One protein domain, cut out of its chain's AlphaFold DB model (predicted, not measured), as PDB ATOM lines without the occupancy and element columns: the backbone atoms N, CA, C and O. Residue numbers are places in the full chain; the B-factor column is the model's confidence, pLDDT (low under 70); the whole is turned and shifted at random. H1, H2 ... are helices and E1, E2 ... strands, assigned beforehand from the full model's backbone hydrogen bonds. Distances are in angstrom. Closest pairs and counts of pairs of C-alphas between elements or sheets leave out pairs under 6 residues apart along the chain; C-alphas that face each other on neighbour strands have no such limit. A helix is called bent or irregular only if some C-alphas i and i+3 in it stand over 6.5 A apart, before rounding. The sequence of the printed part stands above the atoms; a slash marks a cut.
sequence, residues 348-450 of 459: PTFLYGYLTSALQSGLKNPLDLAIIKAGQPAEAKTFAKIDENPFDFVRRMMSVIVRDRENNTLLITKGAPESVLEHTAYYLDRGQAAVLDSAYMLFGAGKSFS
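This is residues 348 to 450 of the 459 residues of the protein "Magnesium-transporting ATPase, P-type 1" of Firmicutes bacterium (UniProt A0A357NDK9). A twisted three-stranded sheet, E1 E2 E3, with the helix H1 crossing one face and the short helices H2 and H3 packed on H1, makes the larger of two lobes. The smaller lobe is a loose arrangement of two little strand hairpins, E4 with E5 and E6 with E7, which stay apart from each other and from the sheet; the short helix H4 lies in the chain between the lobes and grazes the sheet. The printed part has 103 residues, with four named helices and seven named strands in the order H1 H2 H3 E1 E2 E3 H4 E4 E5 E6 E7, and its class is mixed, helices and strands. The large sheet has the order E1, E2, E3, all antiparallel. The whole is compact, with a radius of gyration of the C-alphas of 14.3 A and spans of 36 by 31 by 25 A.

The sheet begins with E1, residues 384 to 392, 22.7 A long, whose C-alpha 384 is at (3.885, 4.223, -27.813); it bends by 59 degrees at residue 387. E2, residues 397 to 403, and E3, residues 409 to 415, are each 20.2 A long. H1, residues 348 to 358, is 15.0 A long and starts with C-alpha 348 at (-8.043, -6.953, -30.299). H2, residues 366 to 373, is 10.3 A long. H3 is residues 378 to 382, and H4 is residues 417 to 421. H3 is neither bent nor irregular, but only just: C-alphas 378 and 381 are 6.4 A apart. E4 is residues 426 to 429 and E5 residues 432 to 435. E6, residues 441 to 443, is followed by E7, residues 447 to 449, which ends with C-alpha 449 at (-13.733, -14.105, -49.284).

E1, E2 and E3 form a meander, each strand the antiparallel neighbour of the one before, with E1 and E3 as edge strands. In the hairpin E1 and E2, N 386 and O 401 are within hydrogen-bond range at 2.8 A; in the hairpin E2 and E3, N 400 and O 412 are at 2.8 A. H1 is on this sheet at a height of 8.0 A, giving two layers, a helix on one face of a sheet. It lies over E3 and only just over E2, on which 3 of its C-alphas fall, and runs across the strands at 83 degrees to E3 on the local plane. The closest C-alphas of H1 and E3 are those of Tyr 352 and Ile 412, 6.5 A apart. H1 and H2 touch at a steep tilt of 67 degrees, opposite ways, the C-alphas of Ser 357 and Asp 368 coming closest at 4.9 A. H1 and H3 touch, with the C-alphas of Leu 355 and Ala 380 closest at 6.5 A. H2 and H3 are not on the sheet. H4 only grazes it with residues 417 to 421; its closest C-alpha pair with E3 is Lys 414 and Val 420, 7.0 A apart. In the hairpin E4 and E5, N 427 and O 434 are 2.9 A apart, and in the hairpin E6 and E7, N 443 and O 447 are 2.8 A apart, both within hydrogen-bond range. E4 and E6 are apart, as are E5 and E6. In H1, H2 and H4 every O i to N i+4 pair is within hydrogen-bond range; in H3 it is 0 of 1, with 1 of 2 O i to N i+3 pairs within range.

The two C-alphas farthest apart, those of Asn 407 and Gly 446, are 37.6 A apart. The printed part, residues 348 to 450, has no cut. No link is long; the link from H1 to H2, with 7 residues, is short, and the others are tight. The mean pLDDT of the printed part is 82.4, and 17 residues are under 70: residues 362 to 364 and residues 437 to 450, which include E6 and E7.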
ATOM      1  N   PRO A 348      -9.338  -7.166 -29.646       89.56
ATOM      2  CA  PRO A 348      -8.043  -6.953 -30.299       89.56
ATOM      3  C   PRO A 348      -8.165  -6.273 -31.667       89.56
ATOM      4  O   PRO A 348      -7.407  -5.357 -31.974       89.56
ATOM      5  N   THR A 349      -9.164  -6.659 -32.467       91.25
ATOM      6  CA  THR A 349      -9.407  -6.049 -33.787       91.25
ATOM      7  C   THR A 349      -9.738  -4.566 -33.656       91.25
ATOM      8  O   THR A 349      -9.177  -3.737 -34.376       91.25
ATOM      9  N   PHE A 350     -10.595  -4.211 -32.693       94.31
ATOM     10  CA  PHE A 350     -10.902  -2.810 -32.411       94.31
ATOM     11  C   PHE A 350      -9.677  -2.040 -31.899       94.31
ATOM     12  O   PHE A 350      -9.421  -0.930 -32.363       94.31
ATOM     13  N   LEU A 351      -8.877  -2.634 -31.006       94.50
ATOM     14  CA  LEU A 351      -7.637  -2.036 -30.505       94.50
ATOM     15  C   LEU A 351      -6.659  -1.709 -31.637       94.50
ATOM     16  O   LEU A 351      -6.187  -0.577 -31.739       94.50
ATOM     17  N   TYR A 352      -6.370  -2.675 -32.505       93.69
ATOM     18  CA  TYR A 352      -5.428  -2.505 -33.610       93.69
ATOM     19  C   TYR A 352      -5.947  -1.536 -34.681       93.69
ATOM     20  O   TYR A 352      -5.190  -0.691 -35.176       93.69
ATOM     21  N   GLY A 353      -7.250  -1.579 -34.979       93.81
ATOM     22  CA  GLY A 353      -7.913  -0.592 -35.833       93.81
ATOM     23  C   GLY A 353      -7.843   0.823 -35.250       93.81
ATOM     24  O   GLY A 353      -7.569   1.783 -35.974       93.81
ATOM     25  N   TYR A 354      -8.019   0.968 -33.934       95.19
ATOM     26  CA  TYR A 354      -7.878   2.250 -33.247       95.19
ATOM     27  C   TYR A 354      -6.432   2.752 -33.280       95.19
ATOM     28  O   TYR A 354      -6.209   3.894 -33.665       95.19
ATOM     29  N   LEU A 355      -5.443   1.920 -32.932       94.50
ATOM     30  CA  LEU A 355      -4.026   2.311 -32.895       94.50
ATOM     31  C   LEU A 355      -3.532   2.793 -34.264       94.50
ATOM     32  O   LEU A 355      -2.947   3.871 -34.358       94.50
ATOM     33  N   THR A 356      -3.831   2.054 -35.333       93.31
ATOM     34  CA  THR A 356      -3.481   2.451 -36.710       93.31
ATOM     35  C   THR A 356      -4.184   3.734 -37.155       93.31
ATOM     36  O   THR A 356      -3.621   4.516 -37.914       93.31
ATOM     37  N   SER A 357      -5.406   3.990 -36.685       92.31
ATOM     38  CA  SER A 357      -6.173   5.193 -37.038       92.31
ATOM     39  C   SER A 357      -5.758   6.425 -36.237       92.31
ATOM     40  O   SER A 357      -5.649   7.520 -36.791       92.31
ATOM     41  N   ALA A 358      -5.512   6.257 -34.938       91.12
ATOM     42  CA  ALA A 358      -5.203   7.334 -34.011       91.12
ATOM     43  C   ALA A 358      -3.749   7.806 -34.119       91.12
ATOM     44  O   ALA A 358      -3.511   9.011 -34.010       91.12
ATOM     45  N   LEU A 359      -2.805   6.877 -34.332       90.06
ATOM     46  CA  LEU A 359      -1.366   7.149 -34.292       90.06
ATOM     47  C   LEU A 359      -0.754   7.519 -35.647       90.06
ATOM     48  O   LEU A 359       0.403   7.928 -35.665       90.06
ATOM     49  N   GLN A 360      -1.469   7.408 -36.769       84.88
ATOM     50  CA  GLN A 360      -0.928   7.850 -38.059       84.88
ATOM     51  C   GLN A 360      -0.682   9.374 -38.080       84.88
ATOM     52  O   GLN A 360      -1.495  10.137 -37.549       84.88
ATOM     53  N   SER A 361       0.411   9.825 -38.703       77.69
ATOM     54  CA  SER A 361       0.720  11.261 -38.862       77.69
ATOM     55  C   SER A 361       0.096  11.871 -40.123       77.69
ATOM     56  O   SER A 361       0.063  13.092 -40.251       77.69
ATOM     57  N   GLY A 362      -0.360  11.034 -41.063       69.12
ATOM     58  CA  GLY A 362      -0.958  11.459 -42.330       69.12
ATOM     59  C   GLY A 362      -2.382  12.020 -42.206       69.12
ATOM     60  O   GLY A 362      -2.970  12.076 -41.124       69.12
ATOM     61  N   LEU A 363      -2.951  12.425 -43.347       56.44
ATOM     62  CA  LEU A 363      -4.334  12.903 -43.443       56.44
ATOM     63  C   LEU A 363      -5.309  11.805 -43.001       56.44
ATOM     64  O   LEU A 363      -5.425  10.762 -43.644       56.44
ATOM     65  N   LYS A 364      -6.026  12.056 -41.903       68.69
ATOM     66  CA  LYS A 364      -7.030  11.129 -41.371       68.69
ATOM     67  C   LYS A 364      -8.226  11.092 -42.311       68.69
ATOM     68  O   LYS A 364      -8.919  12.096 -42.470       68.69
ATOM     69  N   ASN A 365      -8.472   9.936 -42.919       73.31
ATOM     70  CA  ASN A 365      -9.635   9.760 -43.776       73.31
ATOM     71  C   ASN A 365     -10.924   9.617 -42.924       73.31
ATOM     72  O   ASN A 365     -10.853   9.364 -41.714       73.31
ATOM     73  N   PRO A 366     -12.121   9.748 -43.523       74.56
ATOM     74  CA  PRO A 366     -13.382   9.631 -42.787       74.56
ATOM     75  C   PRO A 366     -13.601   8.284 -42.074       74.56
ATOM     76  O   PRO A 366     -14.270   8.252 -41.042       74.56
ATOM     77  N   LEU A 367     -13.026   7.184 -42.575       85.31
ATOM     78  CA  LEU A 367     -13.113   5.860 -41.943       85.31
ATOM     79  C   LEU A 367     -12.291   5.812 -40.648       85.31
ATOM     80  O   LEU A 367     -12.748   5.298 -39.630       85.31
ATOM     81  N   ASP A 368     -11.108   6.418 -40.658       87.88
ATOM     82  CA  ASP A 368     -10.223   6.494 -39.497       87.88
ATOM     83  C   ASP A 368     -10.846   7.349 -38.399       87.88
ATOM     84  O   ASP A 368     -10.812   6.995 -37.220       87.88
ATOM     85  N   LEU A 369     -11.469   8.463 -38.794       85.00
ATOM     86  CA  LEU A 369     -12.228   9.308 -37.879       85.00
ATOM     87  C   LEU A 369     -13.422   8.556 -37.281       85.00
ATOM     88  O   LEU A 369     -13.682   8.714 -36.089       85.00
ATOM     89  N   ALA A 370     -14.108   7.713 -38.058       88.56
ATOM     90  CA  ALA A 370     -15.204   6.882 -37.560       88.56
ATOM     91  C   ALA A 370     -14.735   5.878 -36.493       88.56
ATOM     92  O   ALA A 370     -15.397   5.722 -35.468       88.56
ATOM     93  N   ILE A 371     -13.572   5.246 -36.697       93.00
ATOM     94  CA  ILE A 371     -12.974   4.316 -35.724       93.00
ATOM     95  C   ILE A 371     -12.568   5.056 -34.444       93.00
ATOM     96  O   ILE A 371     -12.865   4.593 -33.345       93.00
ATOM     97  N   ILE A 372     -11.930   6.224 -34.563       90.69
ATOM     98  CA  ILE A 372     -11.518   7.025 -33.399       90.69
ATOM     99  C   ILE A 372     -12.739   7.522 -32.611       90.69
ATOM    100  O   ILE A 372     -12.735   7.468 -31.380       90.69
ATOM    101  N   LYS A 373     -13.790   7.989 -33.306       89.81
ATOM    102  CA  LYS A 373     -15.051   8.449 -32.696       89.81
ATOM    103  C   LYS A 373     -15.788   7.329 -31.954       89.81
ATOM    104  O   LYS A 373     -16.495   7.628 -30.996       89.81
ATOM    105  N   ALA A 374     -15.625   6.068 -32.362       92.19
ATOM    106  CA  ALA A 374     -16.267   4.925 -31.709       92.19
ATOM    107  C   ALA A 374     -15.773   4.683 -30.269       92.19
ATOM    108  O   ALA A 374     -16.458   4.029 -29.487       92.19
ATOM    109  N   GLY A 375     -14.614   5.238 -29.901       92.12
ATOM    110  CA  GLY A 375     -14.092   5.230 -28.538       92.12
ATOM    111  C   GLY A 375     -12.619   4.840 -28.471       92.12
ATOM    112  O   GLY A 375     -12.082   4.217 -29.380       92.12
ATOM    113  N   GLN A 376     -11.957   5.209 -27.372       92.19
ATOM    114  CA  GLN A 376     -10.572   4.815 -27.106       92.19
ATOM    115  C   GLN A 376     -10.536   3.544 -26.239       92.19
ATOM    116  O   GLN A 376     -10.963   3.603 -25.082       92.19
ATOM    117  N   PRO A 377      -9.980   2.423 -26.733       92.81
ATOM    118  CA  PRO A 377      -9.702   1.248 -25.909       92.81
ATOM    119  C   PRO A 377      -8.785   1.602 -24.733       92.81
ATOM    120  O   PRO A 377      -7.811   2.338 -24.905       92.81
ATOM    121  N   ALA A 378      -9.049   1.056 -23.543       89.62
ATOM    122  CA  ALA A 378      -8.244   1.336 -22.348       89.62
ATOM    123  C   ALA A 378      -6.758   0.980 -22.551       89.62
ATOM    124  O   ALA A 378      -5.867   1.734 -22.155       89.62
ATOM    125  N   GLU A 379      -6.511  -0.133 -23.242       90.44
ATOM    126  CA  GLU A 379      -5.186  -0.634 -23.606       90.44
ATOM    127  C   GLU A 379      -4.452   0.284 -24.586       90.44
ATOM    128  O   GLU A 379      -3.232   0.324 -24.571       90.44
ATOM    129  N   ALA A 380      -5.137   1.107 -25.388       91.00
ATOM    130  CA  ALA A 380      -4.468   1.951 -26.381       91.00
ATOM    131  C   ALA A 380      -3.454   2.932 -25.754       91.00
ATOM    132  O   ALA A 380      -2.489   3.320 -26.404       91.00
ATOM    133  N   LYS A 381      -3.641   3.308 -24.479       90.00
ATOM    134  CA  LYS A 381      -2.724   4.188 -23.731       90.00
ATOM    135  C   LYS A 381      -1.411   3.514 -23.328       90.00
ATOM    136  O   LYS A 381      -0.503   4.196 -22.862       90.00
ATOM    137  N   THR A 382      -1.323   2.188 -23.416       91.94
ATOM    138  CA  THR A 382      -0.115   1.435 -23.058       91.94
ATOM    139  C   THR A 382       0.873   1.334 -24.219       91.94
ATOM    140  O   THR A 382       2.009   0.926 -23.990       91.94
ATOM    141  N   PHE A 383       0.463   1.742 -25.424       93.31
ATOM    142  CA  PHE A 383       1.272   1.692 -26.632       93.31
ATOM    143  C   PHE A 383       1.882   3.055 -26.966       93.31
ATOM    144  O   PHE A 383       1.192   4.075 -26.980       93.31
ATOM    145  N   ALA A 384       3.171   3.061 -27.297       92.75
ATOM    146  CA  ALA A 384       3.885   4.223 -27.813       92.75
ATOM    147  C   ALA A 384       4.246   4.009 -29.287       92.75
ATOM    148  O   ALA A 384       4.800   2.972 -29.648       92.75
ATOM    149  N   LYS A 385       3.955   4.992 -30.146       93.94
ATOM    150  CA  LYS A 385       4.374   4.958 -31.553       93.94
ATOM    151  C   LYS A 385       5.897   5.075 -31.650       93.94
ATOM    152  O   LYS A 385       6.473   5.989 -31.064       93.94
ATOM    153  N   ILE A 386       6.518   4.179 -32.413       94.62
ATOM    154  CA  ILE A 386       7.934   4.248 -32.793       94.62
ATOM    155  C   ILE A 386       8.067   4.859 -34.188       94.62
ATOM    156  O   ILE A 386       8.840   5.792 -34.369       94.62
ATOM    157  N   ASP A 387       7.316   4.331 -35.157       94.19
ATOM    158  CA  ASP A 387       7.426   4.712 -36.567       94.19
ATOM    159  C   ASP A 387       6.118   4.408 -37.320       94.19
ATOM    160  O   ASP A 387       5.181   3.827 -36.764       94.19
ATOM    161  N   GLU A 388       6.032   4.796 -38.587       92.44
ATOM    162  CA  GLU A 388       4.922   4.459 -39.471       92.44
ATOM    163  C   GLU A 388       5.351   4.246 -40.920       92.44
ATOM    164  O   GLU A 388       6.324   4.805 -41.411       92.44
ATOM    165  N   ASN A 389       4.531   3.483 -41.633       89.19
ATOM    166  CA  ASN A 389       4.535   3.427 -43.079       89.19
ATOM    167  C   ASN A 389       3.192   3.998 -43.568       89.19
ATOM    168  O   ASN A 389       2.168   3.316 -43.419       89.19
ATOM    169  N   PRO A 390       3.165   5.250 -44.068       84.31
ATOM    170  CA  PRO A 390       1.932   5.922 -44.470       84.31
ATOM    171  C   PRO A 390       1.133   5.144 -45.516       84.31
ATOM    172  O   PRO A 390       1.661   4.268 -46.204       84.31
ATOM    173  N   PHE A 391      -0.152   5.489 -45.645       81.69
ATOM    174  CA  PHE A 391      -1.022   4.861 -46.634       81.69
ATOM    175  C   PHE A 391      -0.487   5.054 -48.052       81.69
ATOM    176  O   PHE A 391      -0.191   6.170 -48.478       81.69
ATOM    177  N   ASP A 392      -0.412   3.949 -48.781       76.81
ATOM    178  CA  ASP A 392       0.066   3.888 -50.153       76.81
ATOM    179  C   ASP A 392      -1.041   3.328 -51.049       76.81
ATOM    180  O   ASP A 392      -1.546   2.232 -50.806       76.81
ATOM    181  N   PHE A 393      -1.413   4.068 -52.095       72.44
ATOM    182  CA  PHE A 393      -2.469   3.678 -53.033       72.44
ATOM    183  C   PHE A 393      -2.133   2.423 -53.850       72.44
ATOM    184  O   PHE A 393      -3.049   1.712 -54.262       72.44
ATOM    185  N   VAL A 394      -0.848   2.125 -54.062       73.38
ATOM    186  CA  VAL A 394      -0.400   0.912 -54.761       73.38
ATOM    187  C   VAL A 394      -0.583  -0.304 -53.858       73.38
ATOM    188  O   VAL A 394      -1.137  -1.312 -54.287       73.38
ATOM    189  N   ARG A 395      -0.174  -0.194 -52.587       76.06
ATOM    190  CA  ARG A 395      -0.298  -1.277 -51.593       76.06
ATOM    191  C   ARG A 395      -1.684  -1.375 -50.957       76.06
ATOM    192  O   ARG A 395      -1.995  -2.399 -50.363       76.06
ATOM    193  N   ARG A 396      -2.491  -0.313 -51.040       81.69
ATOM    194  CA  ARG A 396      -3.817  -0.151 -50.406       81.69
ATOM    195  C   ARG A 396      -3.818  -0.433 -48.901       81.69
ATOM    196  O   ARG A 396      -4.813  -0.895 -48.341       81.69
ATOM    197  N   MET A 397      -2.698  -0.151 -48.244       87.44
ATOM    198  CA  MET A 397      -2.468  -0.422 -46.830       87.44
ATOM    199  C   MET A 397      -1.631   0.682 -46.196       87.44
ATOM    200  O   MET A 397      -0.912   1.410 -46.880       87.44
ATOM    201  N   MET A 398      -1.698   0.759 -44.871       90.19
ATOM    202  CA  MET A 398      -0.810   1.554 -44.036       90.19
ATOM    203  C   MET A 398      -0.405   0.756 -42.797       90.19
ATOM    204  O   MET A 398      -1.153  -0.123 -42.354       90.19
ATOM    205  N   SER A 399       0.731   1.099 -42.197       92.56
ATOM    206  CA  SER A 399       1.213   0.421 -40.995       92.56
ATOM    207  C   SER A 399       1.733   1.399 -39.952       92.56
ATOM    208  O   SER A 399       2.303   2.434 -40.284       92.56
ATOM    209  N   VAL A 400       1.577   1.054 -38.678       94.44
ATOM    210  CA  VAL A 400       2.222   1.746 -37.557       94.44
ATOM    211  C   VAL A 400       3.074   0.756 -36.782       94.44
ATOM    212  O   VAL A 400       2.673  -0.389 -36.573       94.44
ATOM    213  N   ILE A 401       4.248   1.197 -36.347       95.94
ATOM    214  CA  ILE A 401       5.097   0.446 -35.429       95.94
ATOM    215  C   ILE A 401       4.861   1.008 -34.036       95.94
ATOM    216  O   ILE A 401       5.057   2.203 -33.795       95.94
ATOM    217  N   VAL A 402       4.437   0.148 -33.116       95.44
ATOM    218  CA  VAL A 402       4.161   0.510 -31.726       95.44
ATOM    219  C   VAL A 402       4.974  -0.343 -30.769       95.44
ATOM    220  O   VAL A 402       5.340  -1.476 -31.071       95.44
ATOM    221  N   ARG A 403       5.240   0.212 -29.592       95.56
ATOM    222  CA  ARG A 403       5.878  -0.461 -28.468       95.56
ATOM    223  C   ARG A 403       4.906  -0.558 -27.309       95.56
ATOM    224  O   ARG A 403       4.303   0.457 -26.962       95.56
ATOM    225  N   ASP A 404       4.761  -1.739 -26.726       90.81
ATOM    226  CA  ASP A 404       3.957  -1.933 -25.518       90.81
ATOM    227  C   ASP A 404       4.752  -1.623 -24.229       90.81
ATOM    228  O   ASP A 404       5.919  -1.223 -24.261       90.81
ATOM    229  N   ARG A 405       4.115  -1.805 -23.065       86.19
ATOM    230  CA  ARG A 405       4.751  -1.610 -21.747       86.19
ATOM    231  C   ARG A 405       5.834  -2.634 -21.417       86.19
ATOM    232  O   ARG A 405       6.683  -2.344 -20.580       86.19
ATOM    233  N   GLU A 406       5.797  -3.802 -22.043       88.69
ATOM    234  CA  GLU A 406       6.771  -4.881 -21.857       88.69
ATOM    235  C   GLU A 406       7.967  -4.740 -22.811       88.69
ATOM    236  O   GLU A 406       8.852  -5.591 -22.835       88.69
ATOM    237  N   ASN A 407       8.038  -3.621 -23.544       87.75
ATOM    238  CA  ASN A 407       9.076  -3.302 -24.521       87.75
ATOM    239  C   ASN A 407       9.027  -4.190 -25.783       87.75
ATOM    240  O   ASN A 407       9.971  -4.181 -26.579       87.75
ATOM    241  N   ASN A 408       7.917  -4.899 -26.015       91.88
ATOM    242  CA  ASN A 408       7.680  -5.624 -27.257       91.88
ATOM    243  C   ASN A 408       7.321  -4.637 -28.367       91.88
ATOM    244  O   ASN A 408       6.579  -3.673 -28.163       91.88
ATOM    245  N   THR A 409       7.852  -4.881 -29.563       93.38
ATOM    246  CA  THR A 409       7.592  -4.053 -30.745       93.38
ATOM    247  C   THR A 409       6.641  -4.782 -31.686       93.38
ATOM    248  O   THR A 409       6.906  -5.917 -32.074       93.38
ATOM    249  N   LEU A 410       5.546  -4.123 -32.062       94.00
ATOM    250  CA  LEU A 410       4.509  -4.652 -32.946       94.00
ATOM    251  C   LEU A 410       4.376  -3.767 -34.187       94.00
ATOM    252  O   LEU A 410       4.276  -2.545 -34.077       94.00
ATOM    253  N   LEU A 411       4.318  -4.392 -35.361       94.75
ATOM    254  CA  LEU A 411       3.887  -3.753 -36.603       94.75
ATOM    255  C   LEU A 411       2.397  -4.042 -36.792       94.75
ATOM    256  O   LEU A 411       2.006  -5.196 -36.947       94.75
ATOM    257  N   ILE A 412       1.571  -3.000 -36.787       95.00
ATOM    258  CA  ILE A 412       0.124  -3.115 -36.973       95.00
ATOM    259  C   ILE A 412      -0.233  -2.515 -38.328       95.00
ATOM    260  O   ILE A 412       0.052  -1.345 -38.577       95.00
ATOM    261  N   THR A 413      -0.882  -3.301 -39.183       93.38
ATOM    262  CA  THR A 413      -1.261  -2.906 -40.546       93.38
ATOM    263  C   THR A 413      -2.777  -2.903 -40.697       93.38
ATOM    264  O   THR A 413      -3.453  -3.809 -40.214       93.38
ATOM    265  N   LYS A 414      -3.311  -1.902 -41.402       92.31
ATOM    266  CA  LYS A 414      -4.700  -1.877 -41.879       92.31
ATOM    267  C   LYS A 414      -4.745  -1.535 -43.363       92.31
ATOM    268  O   LYS A 414      -3.866  -0.840 -43.870       92.31
ATOM    269  N   GLY A 415      -5.796  -1.964 -44.046       90.00
ATOM    270  CA  GLY A 415      -6.014  -1.641 -45.449       90.00
ATOM    271  C   GLY A 415      -7.143  -2.453 -46.054       90.00
ATOM    272  O   GLY A 415      -7.986  -2.985 -45.330       90.00
ATOM    273  N   ALA A 416      -7.147  -2.535 -47.381       84.81
ATOM    274  CA  ALA A 416      -8.087  -3.381 -48.101       84.81
ATOM    275  C   ALA A 416      -7.909  -4.856 -47.670       84.81
ATOM    276  O   ALA A 416      -6.762  -5.313 -47.595       84.81
ATOM    277  N   PRO A 417      -8.995  -5.598 -47.368       85.44
ATOM    278  CA  PRO A 417      -8.904  -6.981 -46.897       85.44
ATOM    279  C   PRO A 417      -8.049  -7.873 -47.800       85.44
ATOM    280  O   PRO A 417      -7.206  -8.610 -47.298       85.44
ATOM    281  N   GLU A 418      -8.199  -7.755 -49.120       80.62
ATOM    282  CA  GLU A 418      -7.406  -8.501 -50.097       80.62
ATOM    283  C   GLU A 418      -5.899  -8.252 -49.950       80.62
ATOM    284  O   GLU A 418      -5.117  -9.198 -49.949       80.62
ATOM    285  N   SER A 419      -5.495  -6.999 -49.746       85.25
ATOM    286  CA  SER A 419      -4.087  -6.614 -49.645       85.25
ATOM    287  C   SER A 419      -3.469  -7.067 -48.325       85.25
ATOM    288  O   SER A 419      -2.321  -7.497 -48.301       85.25
ATOM    289  N   VAL A 420      -4.224  -7.012 -47.223       88.62
ATOM    290  CA  VAL A 420      -3.730  -7.495 -45.923       88.62
ATOM    291  C   VAL A 420      -3.591  -9.018 -45.928       88.62
ATOM    292  O   VAL A 420      -2.585  -9.547 -45.452       88.62
ATOM    293  N   LEU A 421      -4.569  -9.737 -46.491       84.75
ATOM    294  CA  LEU A 421      -4.573 -11.202 -46.506       84.75
ATOM    295  C   LEU A 421      -3.433 -11.790 -47.349       84.75
ATOM    296  O   LEU A 421      -2.882 -12.815 -46.959       84.75
ATOM    297  N   GLU A 422      -3.005 -11.128 -48.431       83.56
ATOM    298  CA  GLU A 422      -1.841 -11.555 -49.234       83.56
ATOM    299  C   GLU A 422      -0.535 -11.643 -48.428       83.56
ATOM    300  O   GLU A 422       0.359 -12.421 -48.768       83.56
ATOM    301  N   HIS A 423      -0.427 -10.876 -47.344       86.06
ATOM    302  CA  HIS A 423       0.736 -10.849 -46.459       86.06
ATOM    303  C   HIS A 423       0.478 -11.532 -45.106       86.06
ATOM    304  O   HIS A 423       1.279 -11.389 -44.180       86.06
ATOM    305  N   THR A 424      -0.625 -12.274 -44.974       86.12
ATOM    306  CA  THR A 424      -1.038 -12.917 -43.722       86.12
ATOM    307  C   THR A 424      -0.813 -14.429 -43.791       86.12
ATOM    308  O   THR A 424      -1.427 -15.116 -44.595       86.12
ATOM    309  N   ALA A 425       0.051 -14.967 -42.925       86.69
ATOM    310  CA  ALA A 425       0.294 -16.417 -42.834       86.69
ATOM    311  C   ALA A 425      -0.544 -17.113 -41.749       86.69
ATOM    312  O   ALA A 425      -0.798 -18.314 -41.826       86.69
ATOM    313  N   TYR A 426      -0.970 -16.359 -40.734       87.06
ATOM    314  CA  TYR A 426      -1.694 -16.868 -39.575       87.06
ATOM    315  C   TYR A 426      -2.843 -15.935 -39.217       87.06
ATOM    316  O   TYR A 426      -2.734 -14.720 -39.384       87.06
ATOM    317  N   TYR A 427      -3.912 -16.490 -38.661       85.25
ATOM    318  CA  TYR A 427      -5.003 -15.731 -38.058       85.25
ATOM    319  C   TYR A 427      -5.251 -16.214 -36.627       85.25
ATOM    320  O   TYR A 427      -4.807 -17.292 -36.233       85.25
ATOM    321  N   LEU A 428      -5.940 -15.401 -35.828       82.50
ATOM    322  CA  LEU A 428      -6.347 -15.791 -34.479       82.50
ATOM    323  C   LEU A 428      -7.709 -16.490 -34.536       82.50
ATOM    324  O   LEU A 428      -8.718 -15.848 -34.823       82.50
ATOM    325  N   ASP A 429      -7.737 -17.786 -34.229       79.81
ATOM    326  CA  ASP A 429      -8.952 -18.566 -33.984       79.81
ATOM    327  C   ASP A 429      -9.127 -18.762 -32.479       79.81
ATOM    328  O   ASP A 429      -8.306 -19.406 -31.823       79.81
ATOM    329  N   ARG A 430     -10.169 -18.159 -31.894       74.81
ATOM    330  CA  ARG A 430     -10.449 -18.233 -30.442       74.81
ATOM    331  C   ARG A 430      -9.228 -17.913 -29.557       74.81
ATOM    332  O   ARG A 430      -9.080 -18.465 -28.468       74.81
ATOM    333  N   GLY A 431      -8.360 -17.009 -30.021       73.94
ATOM    334  CA  GLY A 431      -7.145 -16.583 -29.317       73.94
ATOM    335  C   GLY A 431      -5.902 -17.449 -29.563       73.94
ATOM    336  O   GLY A 431      -4.859 -17.155 -28.989       73.94
ATOM    337  N   GLN A 432      -5.980 -18.476 -30.414       82.19
ATOM    338  CA  GLN A 432      -4.834 -19.288 -30.835       82.19
ATOM    339  C   GLN A 432      -4.464 -19.003 -32.291       82.19
ATOM    340  O   GLN A 432      -5.331 -18.753 -33.122       82.19
ATOM    341  N   ALA A 433      -3.168 -19.031 -32.603       84.62
ATOM    342  CA  ALA A 433      -2.696 -18.850 -33.970       84.62
ATOM    343  C   ALA A 433      -3.000 -20.102 -34.808       84.62
ATOM    344  O   ALA A 433      -2.519 -21.192 -34.498       84.62
ATOM    345  N   ALA A 434      -3.768 -19.932 -35.880       83.62
ATOM    346  CA  ALA A 434      -4.057 -20.949 -36.883       83.62
ATOM    347  C   ALA A 434      -3.457 -20.532 -38.233       83.62
ATOM    348  O   ALA A 434      -3.357 -19.340 -38.529       83.62
ATOM    349  N   VAL A 435      -3.019 -21.505 -39.038       84.50
ATOM    350  CA  VAL A 435      -2.474 -21.248 -40.382       84.50
ATOM    351  C   VAL A 435      -3.603 -20.769 -41.286       84.50
ATOM    352  O   VAL A 435      -4.668 -21.382 -41.314       84.50
ATOM    353  N   LEU A 436      -3.366 -19.690 -42.029       76.19
ATOM    354  CA  LEU A 436      -4.305 -19.226 -43.040       76.19
ATOM    355  C   LEU A 436      -4.227 -20.159 -44.257       76.19
ATOM    356  O   LEU A 436      -3.320 -20.035 -45.080       76.19
ATOM    357  N   ASP A 437      -5.153 -21.115 -44.354       69.62
ATOM    358  CA  ASP A 437      -5.347 -21.903 -45.568       69.62
ATOM    359  C   ASP A 437      -6.319 -21.197 -46.532       69.62
ATOM    360  O   ASP A 437      -7.070 -20.290 -46.171       69.62
ATOM    361  N   SER A 438      -6.277 -21.567 -47.811       59.22
ATOM    362  CA  SER A 438      -7.096 -20.945 -48.858       59.22
ATOM    363  C   SER A 438      -8.590 -21.305 -48.783       59.22
ATOM    364  O   SER A 438      -9.355 -20.881 -49.650       59.22
ATOM    365  N   ALA A 439      -9.025 -22.103 -47.802       54.09
ATOM    366  CA  ALA A 439     -10.319 -22.778 -47.793       54.09
ATOM    367  C   ALA A 439     -11.392 -22.058 -46.950       54.09
ATOM    368  O   ALA A 439     -12.119 -22.702 -46.207       54.09
ATOM    369  N   TYR A 440     -11.595 -20.759 -47.203       53.88
ATOM    370  CA  TYR A 440     -12.675 -19.887 -46.695       53.88
ATOM    371  C   TYR A 440     -12.390 -19.123 -45.392       53.88
ATOM    372  O   TYR A 440     -12.342 -19.682 -44.302       53.88
ATOM    373  N   MET A 441     -12.391 -17.790 -45.504       56.03
ATOM    374  CA  MET A 441     -12.651 -16.880 -44.383       56.03
ATOM    375  C   MET A 441     -14.031 -16.236 -44.576       56.03
ATOM    376  O   MET A 441     -14.325 -15.660 -45.630       56.03
ATOM    377  N   LEU A 442     -14.882 -16.343 -43.554       53.16
ATOM    378  CA  LEU A 442     -16.122 -15.581 -43.421       53.16
ATOM    379  C   LEU A 442     -15.774 -14.248 -42.748       53.16
ATOM    380  O   LEU A 442     -15.435 -14.213 -41.572       53.16
ATOM    381  N   PHE A 443     -15.833 -13.146 -43.489       52.09
ATOM    382  CA  PHE A 443     -15.644 -11.802 -42.948       52.09
ATOM    383  C   PHE A 443     -17.011 -11.170 -42.651       52.09
ATOM    384  O   PHE A 443     -17.965 -11.420 -43.379       52.09
ATOM    385  N   GLY A 444     -17.091 -10.369 -41.580       43.56
ATOM    386  CA  GLY A 444     -18.238  -9.569 -41.099       43.56
ATOM    387  C   GLY A 444     -19.587  -9.661 -41.840       43.56
ATOM    388  O   GLY A 444     -19.687  -9.401 -43.039       43.56
ATOM    389  N   ALA A 445     -20.656  -9.933 -41.082       43.53
ATOM    390  CA  ALA A 445     -22.042 -10.020 -41.562       43.53
ATOM    391  C   ALA A 445     -22.315 -11.120 -42.618       43.53
ATOM    392  O   ALA A 445     -23.174 -10.954 -43.483       43.53
ATOM    393  N   GLY A 446     -21.610 -12.256 -42.540       49.03
ATOM    394  CA  GLY A 446     -21.877 -13.436 -43.378       49.03
ATOM    395  C   GLY A 446     -21.269 -13.395 -44.784       49.03
ATOM    396  O   GLY A 446     -21.697 -14.157 -45.649       49.03
ATOM    397  N   LYS A 447     -20.278 -12.531 -45.030       51.25
ATOM    398  CA  LYS A 447     -19.615 -12.407 -46.335       51.25
ATOM    399  C   LYS A 447     -18.457 -13.395 -46.432       51.25
ATOM    400  O   LYS A 447     -17.712 -13.571 -45.478       51.25
ATOM    401  N   SER A 448     -18.280 -14.041 -47.581       52.59
ATOM    402  CA  SER A 448     -17.160 -14.968 -47.813       52.59
ATOM    403  C   SER A 448     -16.122 -14.338 -48.737       52.59
ATOM    404  O   SER A 448     -16.483 -13.680 -49.713       52.59
ATOM    405  N   PHE A 449     -14.838 -14.528 -48.426       49.88
ATOM    406  CA  PHE A 449     -13.733 -14.105 -49.284       49.88
ATOM    407  C   PHE A 449     -13.015 -15.345 -49.825       49.88
ATOM    408  O   PHE A 449     -12.557 -16.187 -49.052       49.88
ATOM    409  N   SER A 450     -12.939 -15.467 -51.152       49.69
ATOM    410  CA  SER A 450     -12.126 -16.488 -51.818       49.69
ATOM    411  C   SER A 450     -10.809 -15.859 -52.258       49.69
ATOM    412  O   SER A 450     -10.809 -14.844 -52.950       49.69
TER     413      SER A 450